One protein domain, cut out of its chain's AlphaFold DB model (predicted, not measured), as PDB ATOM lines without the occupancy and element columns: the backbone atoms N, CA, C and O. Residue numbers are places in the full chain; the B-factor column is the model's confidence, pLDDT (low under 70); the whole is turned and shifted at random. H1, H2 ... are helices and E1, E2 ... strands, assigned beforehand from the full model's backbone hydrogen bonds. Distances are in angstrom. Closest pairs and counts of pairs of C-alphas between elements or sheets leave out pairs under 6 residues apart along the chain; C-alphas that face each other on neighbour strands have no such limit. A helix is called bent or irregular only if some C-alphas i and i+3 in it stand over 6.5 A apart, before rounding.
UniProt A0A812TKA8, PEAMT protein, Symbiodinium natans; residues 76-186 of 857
ATOM      1  N   GLY A  76     -12.348  81.993  20.471       81.38
ATOM      2  CA  GLY A  76     -12.868  82.661  19.276       81.38
ATOM      3  C   GLY A  76     -12.469  81.976  17.965       81.38
ATOM      4  O   GLY A  76     -12.625  82.579  16.903       81.38
ATOM      5  N   GLY A  77     -11.958  80.745  18.042       87.06
ATOM      6  CA  GLY A  77     -11.615  79.878  16.922       87.06
ATOM      7  C   GLY A  77     -12.455  78.602  16.923       87.06
ATOM      8  O   GLY A  77     -13.663  78.631  17.172       87.06
ATOM      9  N   ALA A  78     -11.818  77.476  16.613       91.75
ATOM     10  CA  ALA A  78     -12.443  76.163  16.605       91.75
ATOM     11  C   ALA A  78     -11.549  75.153  17.328       91.75
ATOM     12  O   ALA A  78     -10.355  75.078  17.045       91.75
ATOM     13  N   GLY A  79     -12.166  74.362  18.201       95.25
ATOM     14  CA  GLY A  79     -11.532  73.314  18.991       95.25
ATOM     15  C   GLY A  79     -12.134  71.949  18.681       95.25
ATOM     16  O   GLY A  79     -13.220  71.840  18.098       95.25
ATOM     17  N   VAL A  80     -11.433  70.893  19.082       97.94
ATOM     18  CA  VAL A  80     -11.924  69.515  18.965       97.94
ATOM     19  C   VAL A  80     -12.582  69.097  20.268       97.94
ATOM     20  O   VAL A  80     -12.042  69.336  21.337       97.94
ATOM     21  N   PHE A  81     -13.736  68.450  20.182       98.25
ATOM     22  CA  PHE A  81     -14.513  67.984  21.321       98.25
ATOM     23  C   PHE A  81     -14.808  66.492  21.187       98.25
ATOM     24  O   PHE A  81     -14.960  65.965  20.081       98.25
ATOM     25  N   ALA A  82     -14.918  65.803  22.320       97.94
ATOM     26  CA  ALA A  82     -15.290  64.397  22.355       97.94
ATOM     27  C   ALA A  82     -16.752  64.212  21.903       97.94
ATOM     28  O   ALA A  82     -17.682  64.664  22.570       97.94
ATOM     29  N   ALA A  83     -16.992  63.504  20.798       97.56
ATOM     30  CA  ALA A  83     -18.350  63.205  20.325       97.56
ATOM     31  C   ALA A  83     -19.014  62.067  21.132       97.56
ATOM     32  O   ALA A  83     -20.245  61.927  21.162       97.56
ATOM     33  N   VAL A  84     -18.193  61.263  21.812       97.44
ATOM     34  CA  VAL A  84     -18.564  60.138  22.682       97.44
ATOM     35  C   VAL A  84     -17.711  60.168  23.958       97.44
ATOM     36  O   VAL A  84     -16.647  60.778  23.934       97.44
ATOM     37  N   PRO A  85     -18.131  59.522  25.062       97.62
ATOM     38  CA  PRO A  85     -17.247  59.321  26.209       97.62
ATOM     39  C   PRO A  85     -16.038  58.470  25.805       97.62
ATOM     40  O   PRO A  85     -16.212  57.456  25.127       97.62
ATOM     41  N   LEU A  86     -14.841  58.865  26.234       96.75
ATOM     42  CA  LEU A  86     -13.576  58.191  25.930       96.75
ATOM     43  C   LEU A  86     -12.928  57.718  27.228       96.75
ATOM     44  O   LEU A  86     -12.916  58.445  28.221       96.75
ATOM     45  N   ARG A  87     -12.380  56.503  27.235       96.31
ATOM     46  CA  ARG A  87     -11.611  55.987  28.373       96.31
ATOM     47  C   ARG A  87     -10.137  56.332  28.241       96.31
ATOM     48  O   ARG A  87      -9.603  56.458  27.141       96.31
ATOM     49  N   ARG A  88      -9.441  56.397  29.371       93.75
ATOM     50  CA  ARG A  88      -7.987  56.522  29.394       93.75
ATOM     51  C   ARG A  88      -7.306  55.454  28.526       93.75
ATOM     52  O   ARG A  88      -7.602  54.265  28.636       93.75
ATOM     53  N   GLY A  89      -6.344  55.883  27.715       92.00
ATOM     54  CA  GLY A  89      -5.583  55.050  26.782       92.00
ATOM     55  C   GLY A  89      -6.347  54.681  25.509       92.00
ATOM     56  O   GLY A  89      -5.808  53.972  24.661       92.00
ATOM     57  N   GLU A  90      -7.593  55.130  25.354       96.75
ATOM     58  CA  GLU A  90      -8.387  54.862  24.163       96.75
ATOM     59  C   GLU A  90      -7.896  55.696  22.970       96.75
ATOM     60  O   GLU A  90      -7.570  56.875  23.113       96.75
ATOM     61  N   LEU A  91      -7.863  55.081  21.781       96.69
ATOM     62  CA  LEU A  91      -7.605  55.785  20.525       96.69
ATOM     63  C   LEU A  91      -8.769  56.740  20.228       96.69
ATOM     64  O   LEU A  91      -9.915  56.304  20.064       96.69
ATOM     65  N   VAL A  92      -8.446  58.025  20.149       97.75
ATOM     66  CA  VAL A  92      -9.359  59.146  19.909       97.75
ATOM     67  C   VAL A  92      -9.481  59.426  18.416       97.75
ATOM     68  O   VAL A  92     -10.586  59.492  17.883       97.75
ATOM     69  N   GLU A  93      -8.340  59.561  17.741       97.12
ATOM     70  CA  GLU A  93      -8.257  59.874  16.317       97.12
ATOM     71  C   GLU A  93      -6.998  59.240  15.721       97.12
ATOM     72  O   GLU A  93      -5.941  59.237  16.349       97.12
ATOM     73  N   ARG A  94      -7.080  58.725  14.494       96.44
ATOM     74  CA  ARG A  94      -5.899  58.361  13.694       96.44
ATOM     75  C   ARG A  94      -5.965  59.040  12.342       96.44
ATOM     76  O   ARG A  94      -7.048  59.201  11.779       96.44
ATOM     77  N   GLY A  95      -4.815  59.390  11.788       96.25
ATOM     78  CA  GLY A  95      -4.769  60.027  10.484       96.25
ATOM     79  C   GLY A  95      -3.399  59.990   9.838       96.25
ATOM     80  O   GLY A  95      -2.414  59.554  10.426       96.25
ATOM     81  N   ILE A  96      -3.350  60.472   8.604       96.19
ATOM     82  CA  ILE A  96      -2.124  60.621   7.822       96.19
ATOM     83  C   ILE A  96      -1.780  62.098   7.673       96.19
ATOM     84  O   ILE A  96      -2.622  62.976   7.875       96.19
ATOM     85  N   VAL A  97      -0.546  62.392   7.289       96.38
ATOM     86  CA  VAL A  97      -0.107  63.762   7.038       96.38
ATOM     87  C   VAL A  97       0.333  63.962   5.598       96.38
ATOM     88  O   VAL A  97       0.690  63.027   4.884       96.38
ATOM     89  N   ARG A  98       0.353  65.224   5.171       95.31
ATOM     90  CA  ARG A  98       1.060  65.651   3.963       95.31
ATOM     91  C   ARG A  98       2.192  66.581   4.351       95.31
ATOM     92  O   ARG A  98       1.942  67.625   4.952       95.31
ATOM     93  N   ARG A  99       3.420  66.219   3.984       94.88
ATOM     94  CA  ARG A  99       4.596  67.083   4.143       94.88
ATOM     95  C   ARG A  99       4.458  68.308   3.240       94.88
ATOM     96  O   ARG A  99       4.046  68.185   2.086       94.88
ATOM     97  N   LEU A 100       4.770  69.486   3.769       92.44
ATOM     98  CA  LEU A 100       4.576  70.772   3.106       92.44
ATOM     99  C   LEU A 100       5.897  71.552   3.030       92.44
ATOM    100  O   LEU A 100       6.642  71.576   4.009       92.44
ATOM    101  N   PRO A 101       6.169  72.251   1.913       90.62
ATOM    102  CA  PRO A 101       7.345  73.104   1.760       90.62
ATOM    103  C   PRO A 101       7.106  74.479   2.407       90.62
ATOM    104  O   PRO A 101       7.054  75.503   1.729       90.62
ATOM    105  N   VAL A 102       6.889  74.500   3.721       90.75
ATOM    106  CA  VAL A 102       6.648  75.720   4.512       90.75
ATOM    107  C   VAL A 102       7.574  75.747   5.718       90.75
ATOM    108  O   VAL A 102       8.047  74.700   6.132       90.75
ATOM    109  N   ASP A 103       7.807  76.917   6.307       88.94
ATOM    110  CA  ASP A 103       8.529  77.027   7.577       88.94
ATOM    111  C   ASP A 103       7.541  77.004   8.749       88.94
ATOM    112  O   ASP A 103       6.774  77.945   8.971       88.94
ATOM    113  N   GLY A 104       7.555  75.924   9.524       88.06
ATOM    114  CA  GLY A 104       6.715  75.821  10.709       88.06
ATOM    115  C   GLY A 104       7.127  76.753  11.846       88.06
ATOM    116  O   GLY A 104       6.296  77.023  12.708       88.06
ATOM    117  N   ASN A 105       8.333  77.327  11.878       90.25
ATOM    118  CA  ASN A 105       8.685  78.271  12.949       90.25
ATOM    119  C   ASN A 105       7.812  79.531  12.955       90.25
ATOM    120  O   ASN A 105       7.670  80.159  14.009       90.25
ATOM    121  N   THR A 106       7.237  79.882  11.804       90.94
ATOM    122  CA  THR A 106       6.415  81.080  11.599       90.94
ATOM    123  C   THR A 106       4.938  80.767  11.339       90.94
ATOM    124  O   THR A 106       4.107  81.666  11.430       90.94
ATOM    125  N   ASN A 107       4.582  79.507  11.067       90.44
ATOM    126  CA  ASN A 107       3.214  79.086  10.757       90.44
ATOM    127  C   ASN A 107       2.643  78.177  11.863       90.44
ATOM    128  O   ASN A 107       3.156  77.071  12.012       90.44
ATOM    129  N   PRO A 108       1.582  78.559  12.598       87.56
ATOM    130  CA  PRO A 108       1.046  77.756  13.703       87.56
ATOM    131  C   PRO A 108       0.239  76.519  13.264       87.56
ATOM    132  O   PRO A 108      -0.011  75.649  14.090       87.56
ATOM    133  N   TYR A 109      -0.124  76.392  11.983       87.88
ATOM    134  CA  TYR A 109      -1.073  75.382  11.480       87.88
ATOM    135  C   TYR A 109      -0.421  74.107  10.923       87.88
ATOM    136  O   TYR A 109      -1.072  73.294  10.265       87.88
ATOM    137  N   VAL A 110       0.884  73.936  11.140       92.50
ATOM    138  CA  VAL A 110       1.633  72.751  10.700       92.50
ATOM    139  C   VAL A 110       2.325  72.066  11.865       92.50
ATOM    140  O   VAL A 110       2.799  72.710  12.805       92.50
ATOM    141  N   PHE A 111       2.432  70.749  11.772       92.12
ATOM    142  CA  PHE A 111       3.144  69.900  12.712       92.12
ATOM    143  C   PHE A 111       4.619  69.814  12.343       92.12
ATOM    144  O   PHE A 111       4.972  69.729  11.166       92.12
ATOM    145  N   THR A 112       5.483  69.779  13.356       93.31
ATOM    146  CA  THR A 112       6.862  69.317  13.180       93.31
ATOM    147  C   THR A 112       6.830  67.829  12.848       93.31
ATOM    148  O   THR A 112       6.285  67.039  13.618       93.31
ATOM    149  N   TRP A 113       7.396  67.458  11.702       94.06
ATOM    150  CA  TRP A 113       7.324  66.108  11.137       94.06
ATOM    151  C   TRP A 113       8.710  65.509  10.848       94.06
ATOM    152  O   TRP A 113       8.929  64.797   9.873       94.06
ATOM    153  N   SER A 114       9.672  65.851  11.702       91.50
ATOM    154  CA  SER A 114      11.053  65.357  11.710       91.50
ATOM    155  C   SER A 114      11.662  65.612  13.086       91.50
ATOM    156  O   SER A 114      11.274  66.569  13.761       91.50
ATOM    157  N   GLU A 115      12.632  64.793  13.487       85.06
ATOM    158  CA  GLU A 115      13.348  64.983  14.757       85.06
ATOM    159  C   GLU A 115      14.258  66.223  14.730       85.06
ATOM    160  O   GLU A 115      14.358  66.946  15.717       85.06
ATOM    161  N   ASP A 116      14.859  66.526  13.575       88.06
ATOM    162  CA  ASP A 116      15.689  67.725  13.365       88.06
ATOM    163  C   ASP A 116      14.876  69.007  13.109       88.06
ATOM    164  O   ASP A 116      15.444  70.082  12.926       88.06
ATOM    165  N   ARG A 117      13.537  68.911  13.133       88.69
ATOM    166  CA  ARG A 117      12.594  70.026  12.958       88.69
ATOM    167  C   ARG A 117      12.683  70.720  11.588       88.69
ATOM    168  O   ARG A 117      12.242  71.861  11.466       88.69
ATOM    169  N   SER A 118      13.218  70.056  10.565       88.19
ATOM    170  CA  SER A 118      13.332  70.601   9.202       88.19
ATOM    171  C   SER A 118      12.096  70.349   8.327       88.19
ATOM    172  O   SER A 118      11.791  71.129   7.426       88.19
ATOM    173  N   VAL A 119      11.362  69.269   8.600       93.06
ATOM    174  CA  VAL A 119      10.170  68.842   7.855       93.06
ATOM    175  C   VAL A 119       8.907  69.235   8.605       93.06
ATOM    176  O   VAL A 119       8.775  68.988   9.808       93.06
ATOM    177  N   TRP A 120       7.945  69.776   7.862       94.81
ATOM    178  CA  TRP A 120       6.656  70.224   8.372       94.81
ATOM    179  C   TRP A 120       5.532  69.540   7.619       94.81
ATOM    180  O   TRP A 120       5.652  69.282   6.422       94.81
ATOM    181  N   ALA A 121       4.435  69.245   8.303       95.88
ATOM    182  CA  ALA A 121       3.312  68.559   7.687       95.88
ATOM    183  C   ALA A 121       1.967  69.085   8.184       95.88
ATOM    184  O   ALA A 121       1.848  69.572   9.307       95.88
ATOM    185  N   SER A 122       0.947  68.974   7.341       95.25
ATOM    186  CA  SER A 122      -0.447  69.192   7.725       95.25
ATOM    187  C   SER A 122      -1.123  67.839   7.919       95.25
ATOM    188  O   SER A 122      -0.980  66.951   7.073       95.25
ATOM    189  N   GLY A 123      -1.800  67.668   9.055       93.75
ATOM    190  CA  GLY A 123      -2.514  66.439   9.392       93.75
ATOM    191  C   GLY A 123      -3.910  66.382   8.779       93.75
ATOM    192  O   GLY A 123      -4.542  67.407   8.535       93.75
ATOM    193  N   SER A 124      -4.387  65.168   8.508       94.94
ATOM    194  CA  SER A 124      -5.777  64.896   8.137       94.94
ATOM    195  C   SER A 124      -6.726  64.971   9.342       94.94
ATOM    196  O   SER A 124      -6.280  65.083  10.483       94.94
ATOM    197  N   GLY A 125      -8.028  64.805   9.099       94.00
ATOM    198  CA  GLY A 125      -9.026  64.681  10.165       94.00
ATOM    199  C   GLY A 125      -9.261  65.997  10.906       94.00
ATOM    200  O   GLY A 125      -9.352  67.052  10.277       94.00
ATOM    201  N   CYS A 126      -9.364  65.918  12.230       95.62
ATOM    202  CA  CYS A 126      -9.560  67.058  13.126       95.62
ATOM    203  C   CYS A 126      -8.248  67.519  13.783       95.62
ATOM    204  O   CYS A 126      -8.240  68.548  14.455       95.62
ATOM    205  N   SER A 127      -7.135  66.810  13.559       92.75
ATOM    206  CA  SER A 127      -5.826  67.073  14.181       92.75
ATOM    207  C   SER A 127      -5.378  68.541  14.196       92.75
ATOM    208  O   SER A 127      -4.831  69.000  15.195       92.75
ATOM    209  N   VAL A 128      -5.634  69.308  13.131       92.06
ATOM    210  CA  VAL A 128      -5.229  70.726  13.019       92.06
ATOM    211  C   VAL A 128      -6.002  71.688  13.936       92.06
ATOM    212  O   VAL A 128      -5.617  72.850  14.024       92.06
ATOM    213  N   PHE A 129      -7.062  71.225  14.607       94.06
ATOM    214  CA  PHE A 129      -7.923  72.028  15.485       94.06
ATOM    215  C   PHE A 129      -7.754  71.712  16.982       94.06
ATOM    216  O   PHE A 129      -8.455  72.290  17.805       94.06
ATOM    217  N   TYR A 130      -6.883  70.775  17.373       94.12
ATOM    218  CA  TYR A 130      -6.686  70.479  18.799       94.12
ATOM    219  C   TYR A 130      -5.934  71.618  19.465       94.12
ATOM    220  O   TYR A 130      -4.788  71.866  19.100       94.12
ATOM    221  N   ASN A 131      -6.527  72.250  20.471       93.75
ATOM    222  CA  ASN A 131      -5.904  73.350  21.199       93.75
ATOM    223  C   ASN A 131      -4.774  72.882  22.134       93.75
ATOM    224  O   ASN A 131      -4.655  71.704  22.490       93.75
ATOM    225  N   ALA A 132      -3.911  73.826  22.517       90.19
ATOM    226  CA  ALA A 132      -2.832  73.583  23.469       90.19
ATOM    227  C   ALA A 132      -3.315  73.756  24.916       90.19
ATOM    228  O   ALA A 132      -3.919  74.779  25.235       90.19
ATOM    229  N   SER A 133      -2.968  72.829  25.811       89.31
ATOM    230  CA  SER A 133      -3.095  73.075  27.254       89.31
ATOM    231  C   SER A 133      -1.930  73.933  27.761       89.31
ATOM    232  O   SER A 133      -0.767  73.676  27.433       89.31
ATOM    233  N   LEU A 134      -2.237  74.967  28.555       85.25
ATOM    234  CA  LEU A 134      -1.258  75.922  29.102       85.25
ATOM    235  C   LEU A 134      -1.077  75.817  30.623       85.25
ATOM    236  O   LEU A 134      -0.195  76.462  31.181       85.25
ATOM    237  N   ASP A 135      -1.892  75.028  31.310       78.25
ATOM    238  CA  ASP A 135      -1.866  74.845  32.767       78.25
ATOM    239  C   ASP A 135      -1.490  73.409  33.182       78.25
ATOM    240  O   ASP A 135      -1.457  73.092  34.375       78.25
ATOM    241  N   GLY A 136      -1.155  72.559  32.203       79.38
ATOM    242  CA  GLY A 136      -0.802  71.152  32.405       79.38
ATOM    243  C   GLY A 136      -2.017  70.233  32.544       79.38
ATOM    244  O   GLY A 136      -1.928  69.196  33.203       79.38
ATOM    245  N   SER A 137      -3.170  70.649  32.013       85.38
ATOM    246  CA  SER A 137      -4.437  69.907  32.045       85.38
ATOM    247  C   SER A 137      -4.739  69.125  30.760       85.38
ATOM    248  O   SER A 137      -5.876  68.680  30.582       85.38
ATOM    249  N   GLU A 138      -3.759  68.952  29.861       92.19
ATOM    250  CA  GLU A 138      -3.946  68.228  28.603       92.19
ATOM    251  C   GLU A 138      -4.593  66.858  28.828       92.19
ATOM    252  O   GLU A 138      -4.225  66.096  29.725       92.19
ATOM    253  N   ASN A 139      -5.590  66.539  28.007       95.94
ATOM    254  CA  ASN A 139      -6.372  65.313  28.148       95.94
ATOM    255  C   ASN A 139      -6.155  64.335  26.995       95.94
ATOM    256  O   ASN A 139      -6.639  63.207  27.063       95.94
ATOM    257  N   THR A 140      -5.375  64.703  25.980       97.06
ATOM    258  CA  THR A 140      -4.995  63.812  24.886       97.06
ATOM    259  C   THR A 140      -3.509  63.957  24.531       97.06
ATOM    260  O   THR A 140      -2.886  64.990  24.777       97.06
ATOM    261  N   GLU A 141      -2.916  62.943  23.900       95.50
ATOM    262  CA  GLU A 141      -1.534  62.974  23.398       95.50
ATOM    263  C   GLU A 141      -1.432  62.506  21.945       95.50
ATOM    264  O   GLU A 141      -2.187  61.638  21.517       95.50
ATOM    265  N   VAL A 142      -0.473  63.063  21.197       94.44
ATOM    266  CA  VAL A 142      -0.223  62.707  19.791       94.44
ATOM    267  C   VAL A 142       1.027  61.836  19.677       94.44
ATOM    268  O   VAL A 142       2.137  62.282  19.980       94.44
ATOM    269  N   VAL A 143       0.859  60.629  19.146       94.31
ATOM    270  CA  VAL A 143       1.924  59.708  18.739       94.31
ATOM    271  C   VAL A 143       2.161  59.859  17.238       94.31
ATOM    272  O   VAL A 143       1.223  59.860  16.443       94.31
ATOM    273  N   ARG A 144       3.425  60.014  16.830       93.56
ATOM    274  CA  ARG A 144       3.812  60.219  15.425       93.56
ATOM    275  C   ARG A 144       4.612  59.031  14.909       93.56
ATOM    276  O   ARG A 144       5.584  58.623  15.535       93.56
ATOM    277  N   HIS A 145       4.245  58.549  13.730       94.25
ATOM    278  CA  HIS A 145       4.972  57.542  12.962       94.25
ATOM    279  C   HIS A 145       5.558  58.230  11.724       94.25
ATOM    280  O   HIS A 145       4.929  58.292  10.666       94.25
ATOM    281  N   LEU A 146       6.733  58.846  11.899       91.88
ATOM    282  CA  LEU A 146       7.345  59.747  10.911       91.88
ATOM    283  C   LEU A 146       7.724  59.041   9.599       91.88
ATOM    284  O   LEU A 146       7.679  59.649   8.535       91.88
ATOM    285  N   ASP A 147       8.090  57.764   9.674       90.38
ATOM    286  CA  ASP A 147       8.408  56.884   8.544       90.38
ATOM    287  C   ASP A 147       7.175  56.541   7.694       90.38
ATOM    288  O   ASP A 147       7.288  56.319   6.492       90.38
ATOM    289  N   GLN A 148       5.998  56.531   8.320       92.31
ATOM    290  CA  GLN A 148       4.728  56.130   7.710       92.31
ATOM    291  C   GLN A 148       3.811  57.318   7.395       92.31
ATOM    292  O   GLN A 148       2.691  57.109   6.935       92.31
ATOM    293  N   ASP A 149       4.251  58.548   7.680       95.62
ATOM    294  CA  ASP A 149       3.438  59.765   7.588       95.62
ATOM    295  C   ASP A 149       2.052  59.606   8.253       95.62
ATOM    296  O   ASP A 149       1.044  60.115   7.761       95.62
ATOM    297  N   ARG A 150       2.011  58.908   9.400       95.62
ATOM    298  CA  ARG A 150       0.807  58.643  10.210       95.62
ATOM    299  C   ARG A 150       0.924  59.252  11.608       95.62
ATOM    300  O   ARG A 150       2.009  59.295  12.185       95.62
ATOM    301  N   PHE A 151      -0.201  59.665  12.183       96.38
ATOM    302  CA  PHE A 151      -0.339  59.966  13.605       96.38
ATOM    303  C   PHE A 151      -1.515  59.212  14.232       96.38
ATOM    304  O   PHE A 151      -2.486  58.857  13.560       96.38
ATOM    305  N   GLU A 152      -1.428  59.030  15.543       97.69
ATOM    306  CA  GLU A 152      -2.486  58.503  16.401       97.69
ATOM    307  C   GLU A 152      -2.616  59.404  17.630       97.69
ATOM    308  O   GLU A 152      -1.620  59.909  18.146       97.69
ATOM    309  N   ILE A 153      -3.845  59.639  18.073       97.81
ATOM    310  CA  ILE A 153      -4.174  60.473  19.223       97.81
ATOM    311  C   ILE A 153      -4.839  59.605  20.280       97.81
ATOM    312  O   ILE A 153      -5.834  58.944  19.987       97.81
ATOM    313  N   PHE A 154      -4.324  59.632  21.505       97.81
ATOM    314  CA  PHE A 154      -4.837  58.836  22.621       97.81
ATOM    315  C   PHE A 154      -5.347  59.718  23.756       97.81
ATOM    316  O   PHE A 154      -4.812  60.798  24.002       97.81
ATOM    317  N   ALA A 155      -6.372  59.247  24.464       96.00
ATOM    318  CA  ALA A 155      -6.876  59.897  25.665       96.00
ATOM    319  C   ALA A 155      -5.933  59.637  26.851       96.00
ATOM    320  O   ALA A 155      -5.595  58.494  27.157       96.00
ATOM    321  N   LEU A 156      -5.523  60.690  27.555       89.31
ATOM    322  CA  LEU A 156      -4.638  60.607  28.725       89.31
ATOM    323  C   LEU A 156      -5.390  60.250  30.014       89.31
ATOM    324  O   LEU A 156      -4.795  59.726  30.961       89.31
ATOM    325  N   ARG A 157      -6.700  60.500  30.031       93.75
ATOM    326  CA  ARG A 157      -7.639  60.189  31.114       93.75
ATOM    327  C   ARG A 157      -9.009  59.833  30.539       93.75
ATOM    328  O   ARG A 157      -9.187  59.872  29.328       93.75
ATOM    329  N   ASP A 158      -9.957  59.496  31.405       94.56
ATOM    330  CA  ASP A 158     -11.361  59.436  31.008       94.56
ATOM    331  C   ASP A 158     -11.842  60.854  30.632       94.56
ATOM    332  O   ASP A 158     -11.493  61.839  31.297       94.56
ATOM    333  N   ILE A 159     -12.582  60.955  29.527       96.06
ATOM    334  CA  ILE A 159     -13.060  62.211  28.938       96.06
ATOM    335  C   ILE A 159     -14.552  62.081  28.676       96.06
ATOM    336  O   ILE A 159     -15.004  61.147  28.001       96.06
ATOM    337  N   ASP A 160     -15.316  63.033  29.194       97.44
ATOM    338  CA  ASP A 160     -16.755  63.046  29.003       97.44
ATOM    339  C   ASP A 160     -17.130  63.522  27.599       97.44
ATOM    340  O   ASP A 160     -16.448  64.321  26.954       97.44
ATOM    341  N   LYS A 161     -18.282  63.051  27.115       97.31
ATOM    342  CA  LYS A 161     -18.846  63.546  25.859       97.31
ATOM    343  C   LYS A 161     -19.055  65.063  25.940       97.31
ATOM    344  O   LYS A 161     -19.743  65.552  26.832       97.31
ATOM    345  N   GLY A 162     -18.579  65.773  24.927       96.00
ATOM    346  CA  GLY A 162     -18.688  67.221  24.794       96.00
ATOM    347  C   GLY A 162     -17.568  67.994  25.485       96.00
ATOM    348  O   GLY A 162     -17.584  69.218  25.413       96.00
ATOM    349  N   GLU A 163     -16.616  67.316  26.125       97.00
ATOM    350  CA  GLU A 163     -15.413  67.942  26.668       97.00
ATOM    351  C   GLU A 163     -14.422  68.293  25.541       97.00
ATOM    352  O   GLU A 163     -14.306  67.554  24.559       97.00
ATOM    353  N   GLU A 164     -13.728  69.427  25.665       97.00
ATOM    354  CA  GLU A 164     -12.707  69.863  24.703       97.00
ATOM    355  C   GLU A 164     -11.443  69.011  24.831       97.00
ATOM    356  O   GLU A 164     -10.976  68.738  25.933       97.00
ATOM    357  N   LEU A 165     -10.868  68.611  23.704       97.31
ATOM    358  CA  LEU A 165      -9.665  67.802  23.614       97.31
ATOM    359  C   LEU A 165      -8.448  68.693  23.372       97.31
ATOM    360  O   LEU A 165      -8.390  69.438  22.393       97.31
ATOM    361  N   THR A 166      -7.449  68.582  24.243       95.69
ATOM    362  CA  THR A 166      -6.246  69.420  24.220       95.69
ATOM    363  C   THR A 166      -4.970  68.599  24.380       95.69
ATOM    364  O   THR A 166      -4.937  67.589  25.087       95.69
ATOM    365  N   HIS A 167      -3.895  69.073  23.747       92.00
ATOM    366  CA  HIS A 167      -2.555  68.483  23.818       92.00
ATOM    367  C   HIS A 167      -1.541  69.446  24.427       92.00
ATOM    368  O   HIS A 167      -1.668  70.662  24.293       92.00
ATOM    369  N   LEU A 168      -0.432  68.927  24.958       87.00
ATOM    370  CA  LEU A 168       0.744  69.756  25.211       87.00
ATOM    371  C   LEU A 168       1.567  69.952  23.929       87.00
ATOM    372  O   LEU A 168       2.194  69.028  23.396       87.00
ATOM    373  N   TYR A 169       1.643  71.194  23.456       88.88
ATOM    374  CA  TYR A 169       2.488  71.548  22.320       88.88
ATOM    375  C   TYR A 169       3.956  71.643  22.747       88.88
ATOM    376  O   TYR A 169       4.447  72.710  23.117       88.88
ATOM    377  N   LYS A 170       4.708  70.547  22.610       84.75
ATOM    378  CA  LYS A 170       6.162  70.549  22.880       84.75
ATOM    379  C   LYS A 170       6.901  71.661  22.121       84.75
ATOM    380  O   LYS A 170       7.856  72.236  22.628       84.75
ATOM    381  N   SER A 171       6.423  72.012  20.927       87.06
ATOM    382  CA  SER A 171       7.046  73.018  20.072       87.06
ATOM    383  C   SER A 171       6.893  74.470  20.528       87.06
ATOM    384  O   SER A 171       7.521  75.340  19.925       87.06
ATOM    385  N   MET A 172       6.117  74.745  21.586       87.94
ATOM    386  CA  MET A 172       6.099  76.064  22.240       87.94
ATOM    387  C   MET A 172       7.484  76.473  22.753       87.94
ATOM    388  O   MET A 172       7.776  77.659  22.865       87.94
ATOM    389  N   GLU A 173       8.359  75.499  23.019       87.00
ATOM    390  CA  GLU A 173       9.711  75.758  23.509       87.00
ATOM    391  C   GLU A 173      10.628  76.432  22.483       87.00
ATOM    392  O   GLU A 173      11.548  77.146  22.885       87.00
ATOM    393  N   TRP A 174      10.393  76.233  21.179       88.69
ATOM    394  CA  TRP A 174      11.317  76.690  20.131       88.69
ATOM    395  C   TRP A 174      10.673  77.438  18.958       88.69
ATOM    396  O   TRP A 174      11.369  78.199  18.288       88.69
ATOM    397  N   ARG A 175       9.374  77.262  18.673       90.19
ATOM    398  CA  ARG A 175       8.739  77.923  17.517       90.19
ATOM    399  C   ARG A 175       8.376  79.360  17.843       90.19
ATOM    400  O   ARG A 175       7.642  79.634  18.791       90.19
ATOM    401  N   SER A 176       8.833  80.282  16.998       88.94
ATOM    402  CA  SER A 176       8.599  81.715  17.194       88.94
ATOM    403  C   SER A 176       7.112  82.088  17.201       88.94
ATOM    404  O   SER A 176       6.712  82.941  17.989       88.94
ATOM    405  N   CYS A 177       6.284  81.387  16.416       90.69
ATOM    406  CA  CYS A 177       4.835  81.585  16.361       90.69
ATOM    407  C   CYS A 177       4.087  81.232  17.662       90.69
ATOM    408  O   CYS A 177       2.915  81.564  17.778       90.69
ATOM    409  N   PHE A 178       4.734  80.582  18.641       92.94
ATOM    410  CA  PHE A 178       4.121  80.174  19.914       92.94
ATOM    411  C   PHE A 178       4.687  80.893  21.148       92.94
ATOM    412  O   PHE A 178       4.404  80.500  22.281       92.94
ATOM    413  N   ARG A 179       5.471  81.961  20.957       87.19
ATOM    414  CA  ARG A 179       6.091  82.718  22.058       87.19
ATOM    415  C   ARG A 179       5.078  83.218  23.094       87.19
ATOM    416  O   ARG A 179       5.341  83.143  24.296       87.19
ATOM    417  N   ASP A 180       3.925  83.694  22.636       87.88
ATOM    418  CA  ASP A 180       2.885  84.226  23.519       87.88
ATOM    419  C   ASP A 180       2.244  83.114  24.360       87.88
ATOM    420  O   ASP A 180       2.062  83.287  25.564       87.88
ATOM    421  N   LEU A 181       2.001  81.937  23.767       87.44
ATOM    422  CA  LEU A 181       1.490  80.760  24.480       87.44
ATOM    423  C   LEU A 181       2.475  80.272  25.551       87.44
ATOM    424  O   LEU A 181       2.071  80.014  26.683       87.44
ATOM    425  N   LYS A 182       3.778  80.220  25.233       86.00
ATOM    426  CA  LYS A 182       4.824  79.879  26.212       86.00
ATOM    427  C   LYS A 182       4.821  80.847  27.397       86.00
ATOM    428  O   LYS A 182       4.815  80.416  28.544       86.00
ATOM    429  N   THR A 183       4.749  82.149  27.119       84.00
ATOM    430  CA  THR A 183       4.711  83.186  28.163       84.00
ATOM    431  C   THR A 183       3.493  83.022  29.078       84.00
ATOM    432  O   THR A 183       3.608  83.134  30.297       84.00
ATOM    433  N   GLN A 184       2.323  82.724  28.508       84.06
ATOM    434  CA  GLN A 184       1.098  82.486  29.276       84.06
ATOM    435  C   GLN A 184       1.201  81.239  30.165       84.06
ATOM    436  O   GLN A 184       0.815  81.301  31.334       84.06
ATOM    437  N   ARG A 185       1.771  80.141  29.651       83.69
ATOM    438  CA  ARG A 185       2.021  78.912  30.418       83.69
ATOM    439  C   ARG A 185       2.958  79.159  31.600       83.69
ATOM    440  O   ARG A 185       2.660  78.759  32.722       83.69
ATOM    441  N   ASP A 186       4.069  79.851  31.367       77.69
ATOM    442  CA  ASP A 186       5.064  80.116  32.410       77.69
ATOM    443  C   ASP A 186       4.461  80.986  33.540       77.69
ATOM    444  O   ASP A 186       4.663  80.713  34.725       77.69
TER     445      ASP A 186
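Overview. This is residues 76 to 186 of the 857 residues of the protein "PEAMT protein" of Symbiodinium natans (UniProt A0A812TKA8). A four-stranded sheet, curled like part of a barrel, makes a curved wall; the small two-stranded sheet of E1 and E6 is set near one end of it, and two long loops, residues 101 to 119 and 124 to 139, are tied to E3 and E6 by short pairings. After E6 the short helix H1 and the longer H2 form a corner away from the curved wall. The printed part has 111 residues, with E1 E2 E3 E4 E5 E6 H1 H2 along the chain; the larger sheet has the order E3 E2 E5 E4, and both sheets are antiparallel. The class is mixed, helices and strands, with under half of the residues in named elements. The whole is compact, with a radius of gyration of the C-alphas of 13.8 A and spans of 37 by 34 by 23 A.

Arrangement. E1, residues 78 to 82, is the antiparallel neighbour of E6, residues 164 to 167, with N 165 and O 80 2.7 A apart. E2, residues 91 to 100, has staggered pairing: residues 91 to 96 pair with E5, residues 150 to 155, and 97 to 100 with E3, residues 120 to 123. E2 and E3 are a hairpin, with N 98 and O 122 at 2.9 A. Residues 111 to 112 pair antiparallel with residues 120 to 121 of E3. Residues 131 to 132 pair parallel with residues 166 to 167 of E6. E4, residues 140 to 145, and E5 are a hairpin, with N 143 and O 152 at 2.8 A; between E2 and E5, N 153 and O 93 are 2.7 A apart. The closest C-alphas of E4 and E6, those of Thr 140 and His 167, are 5.4 A apart. E5 and E6 are near each other. H1, residues 170 to 173, and H2, residues 176 to 186, touch only at the corner; their closest C-alphas, those of Met 172 and Phe 178, are 5.1 A apart. Neither helix is on the larger sheet. In H2, 5 of 7 O i to N i+4 pairs are within hydrogen-bond range; H1 is too short for such a pair.

Along the chain. E1 begins at C-alpha 78 (-12.443, 76.163, 16.605). E2, the longest strand, is 26.0 A long, E5 17.3 A and E4 16.8 A. H2 is 15.7 A long, ends at C-alpha 186 (5.064, 80.116, 32.410) and is irregular, with C-alphas 177 and 180 7.9 A apart.

Size, cuts and confidence. The two C-alphas farthest apart, those of Pro 101 and Asp 160, are 37.7 A apart. The printed part has no cut. The links E2 to E3 and E3 to E4 are long. The mean pLDDT of the printed part is 92.2, and no printed residue is under 70.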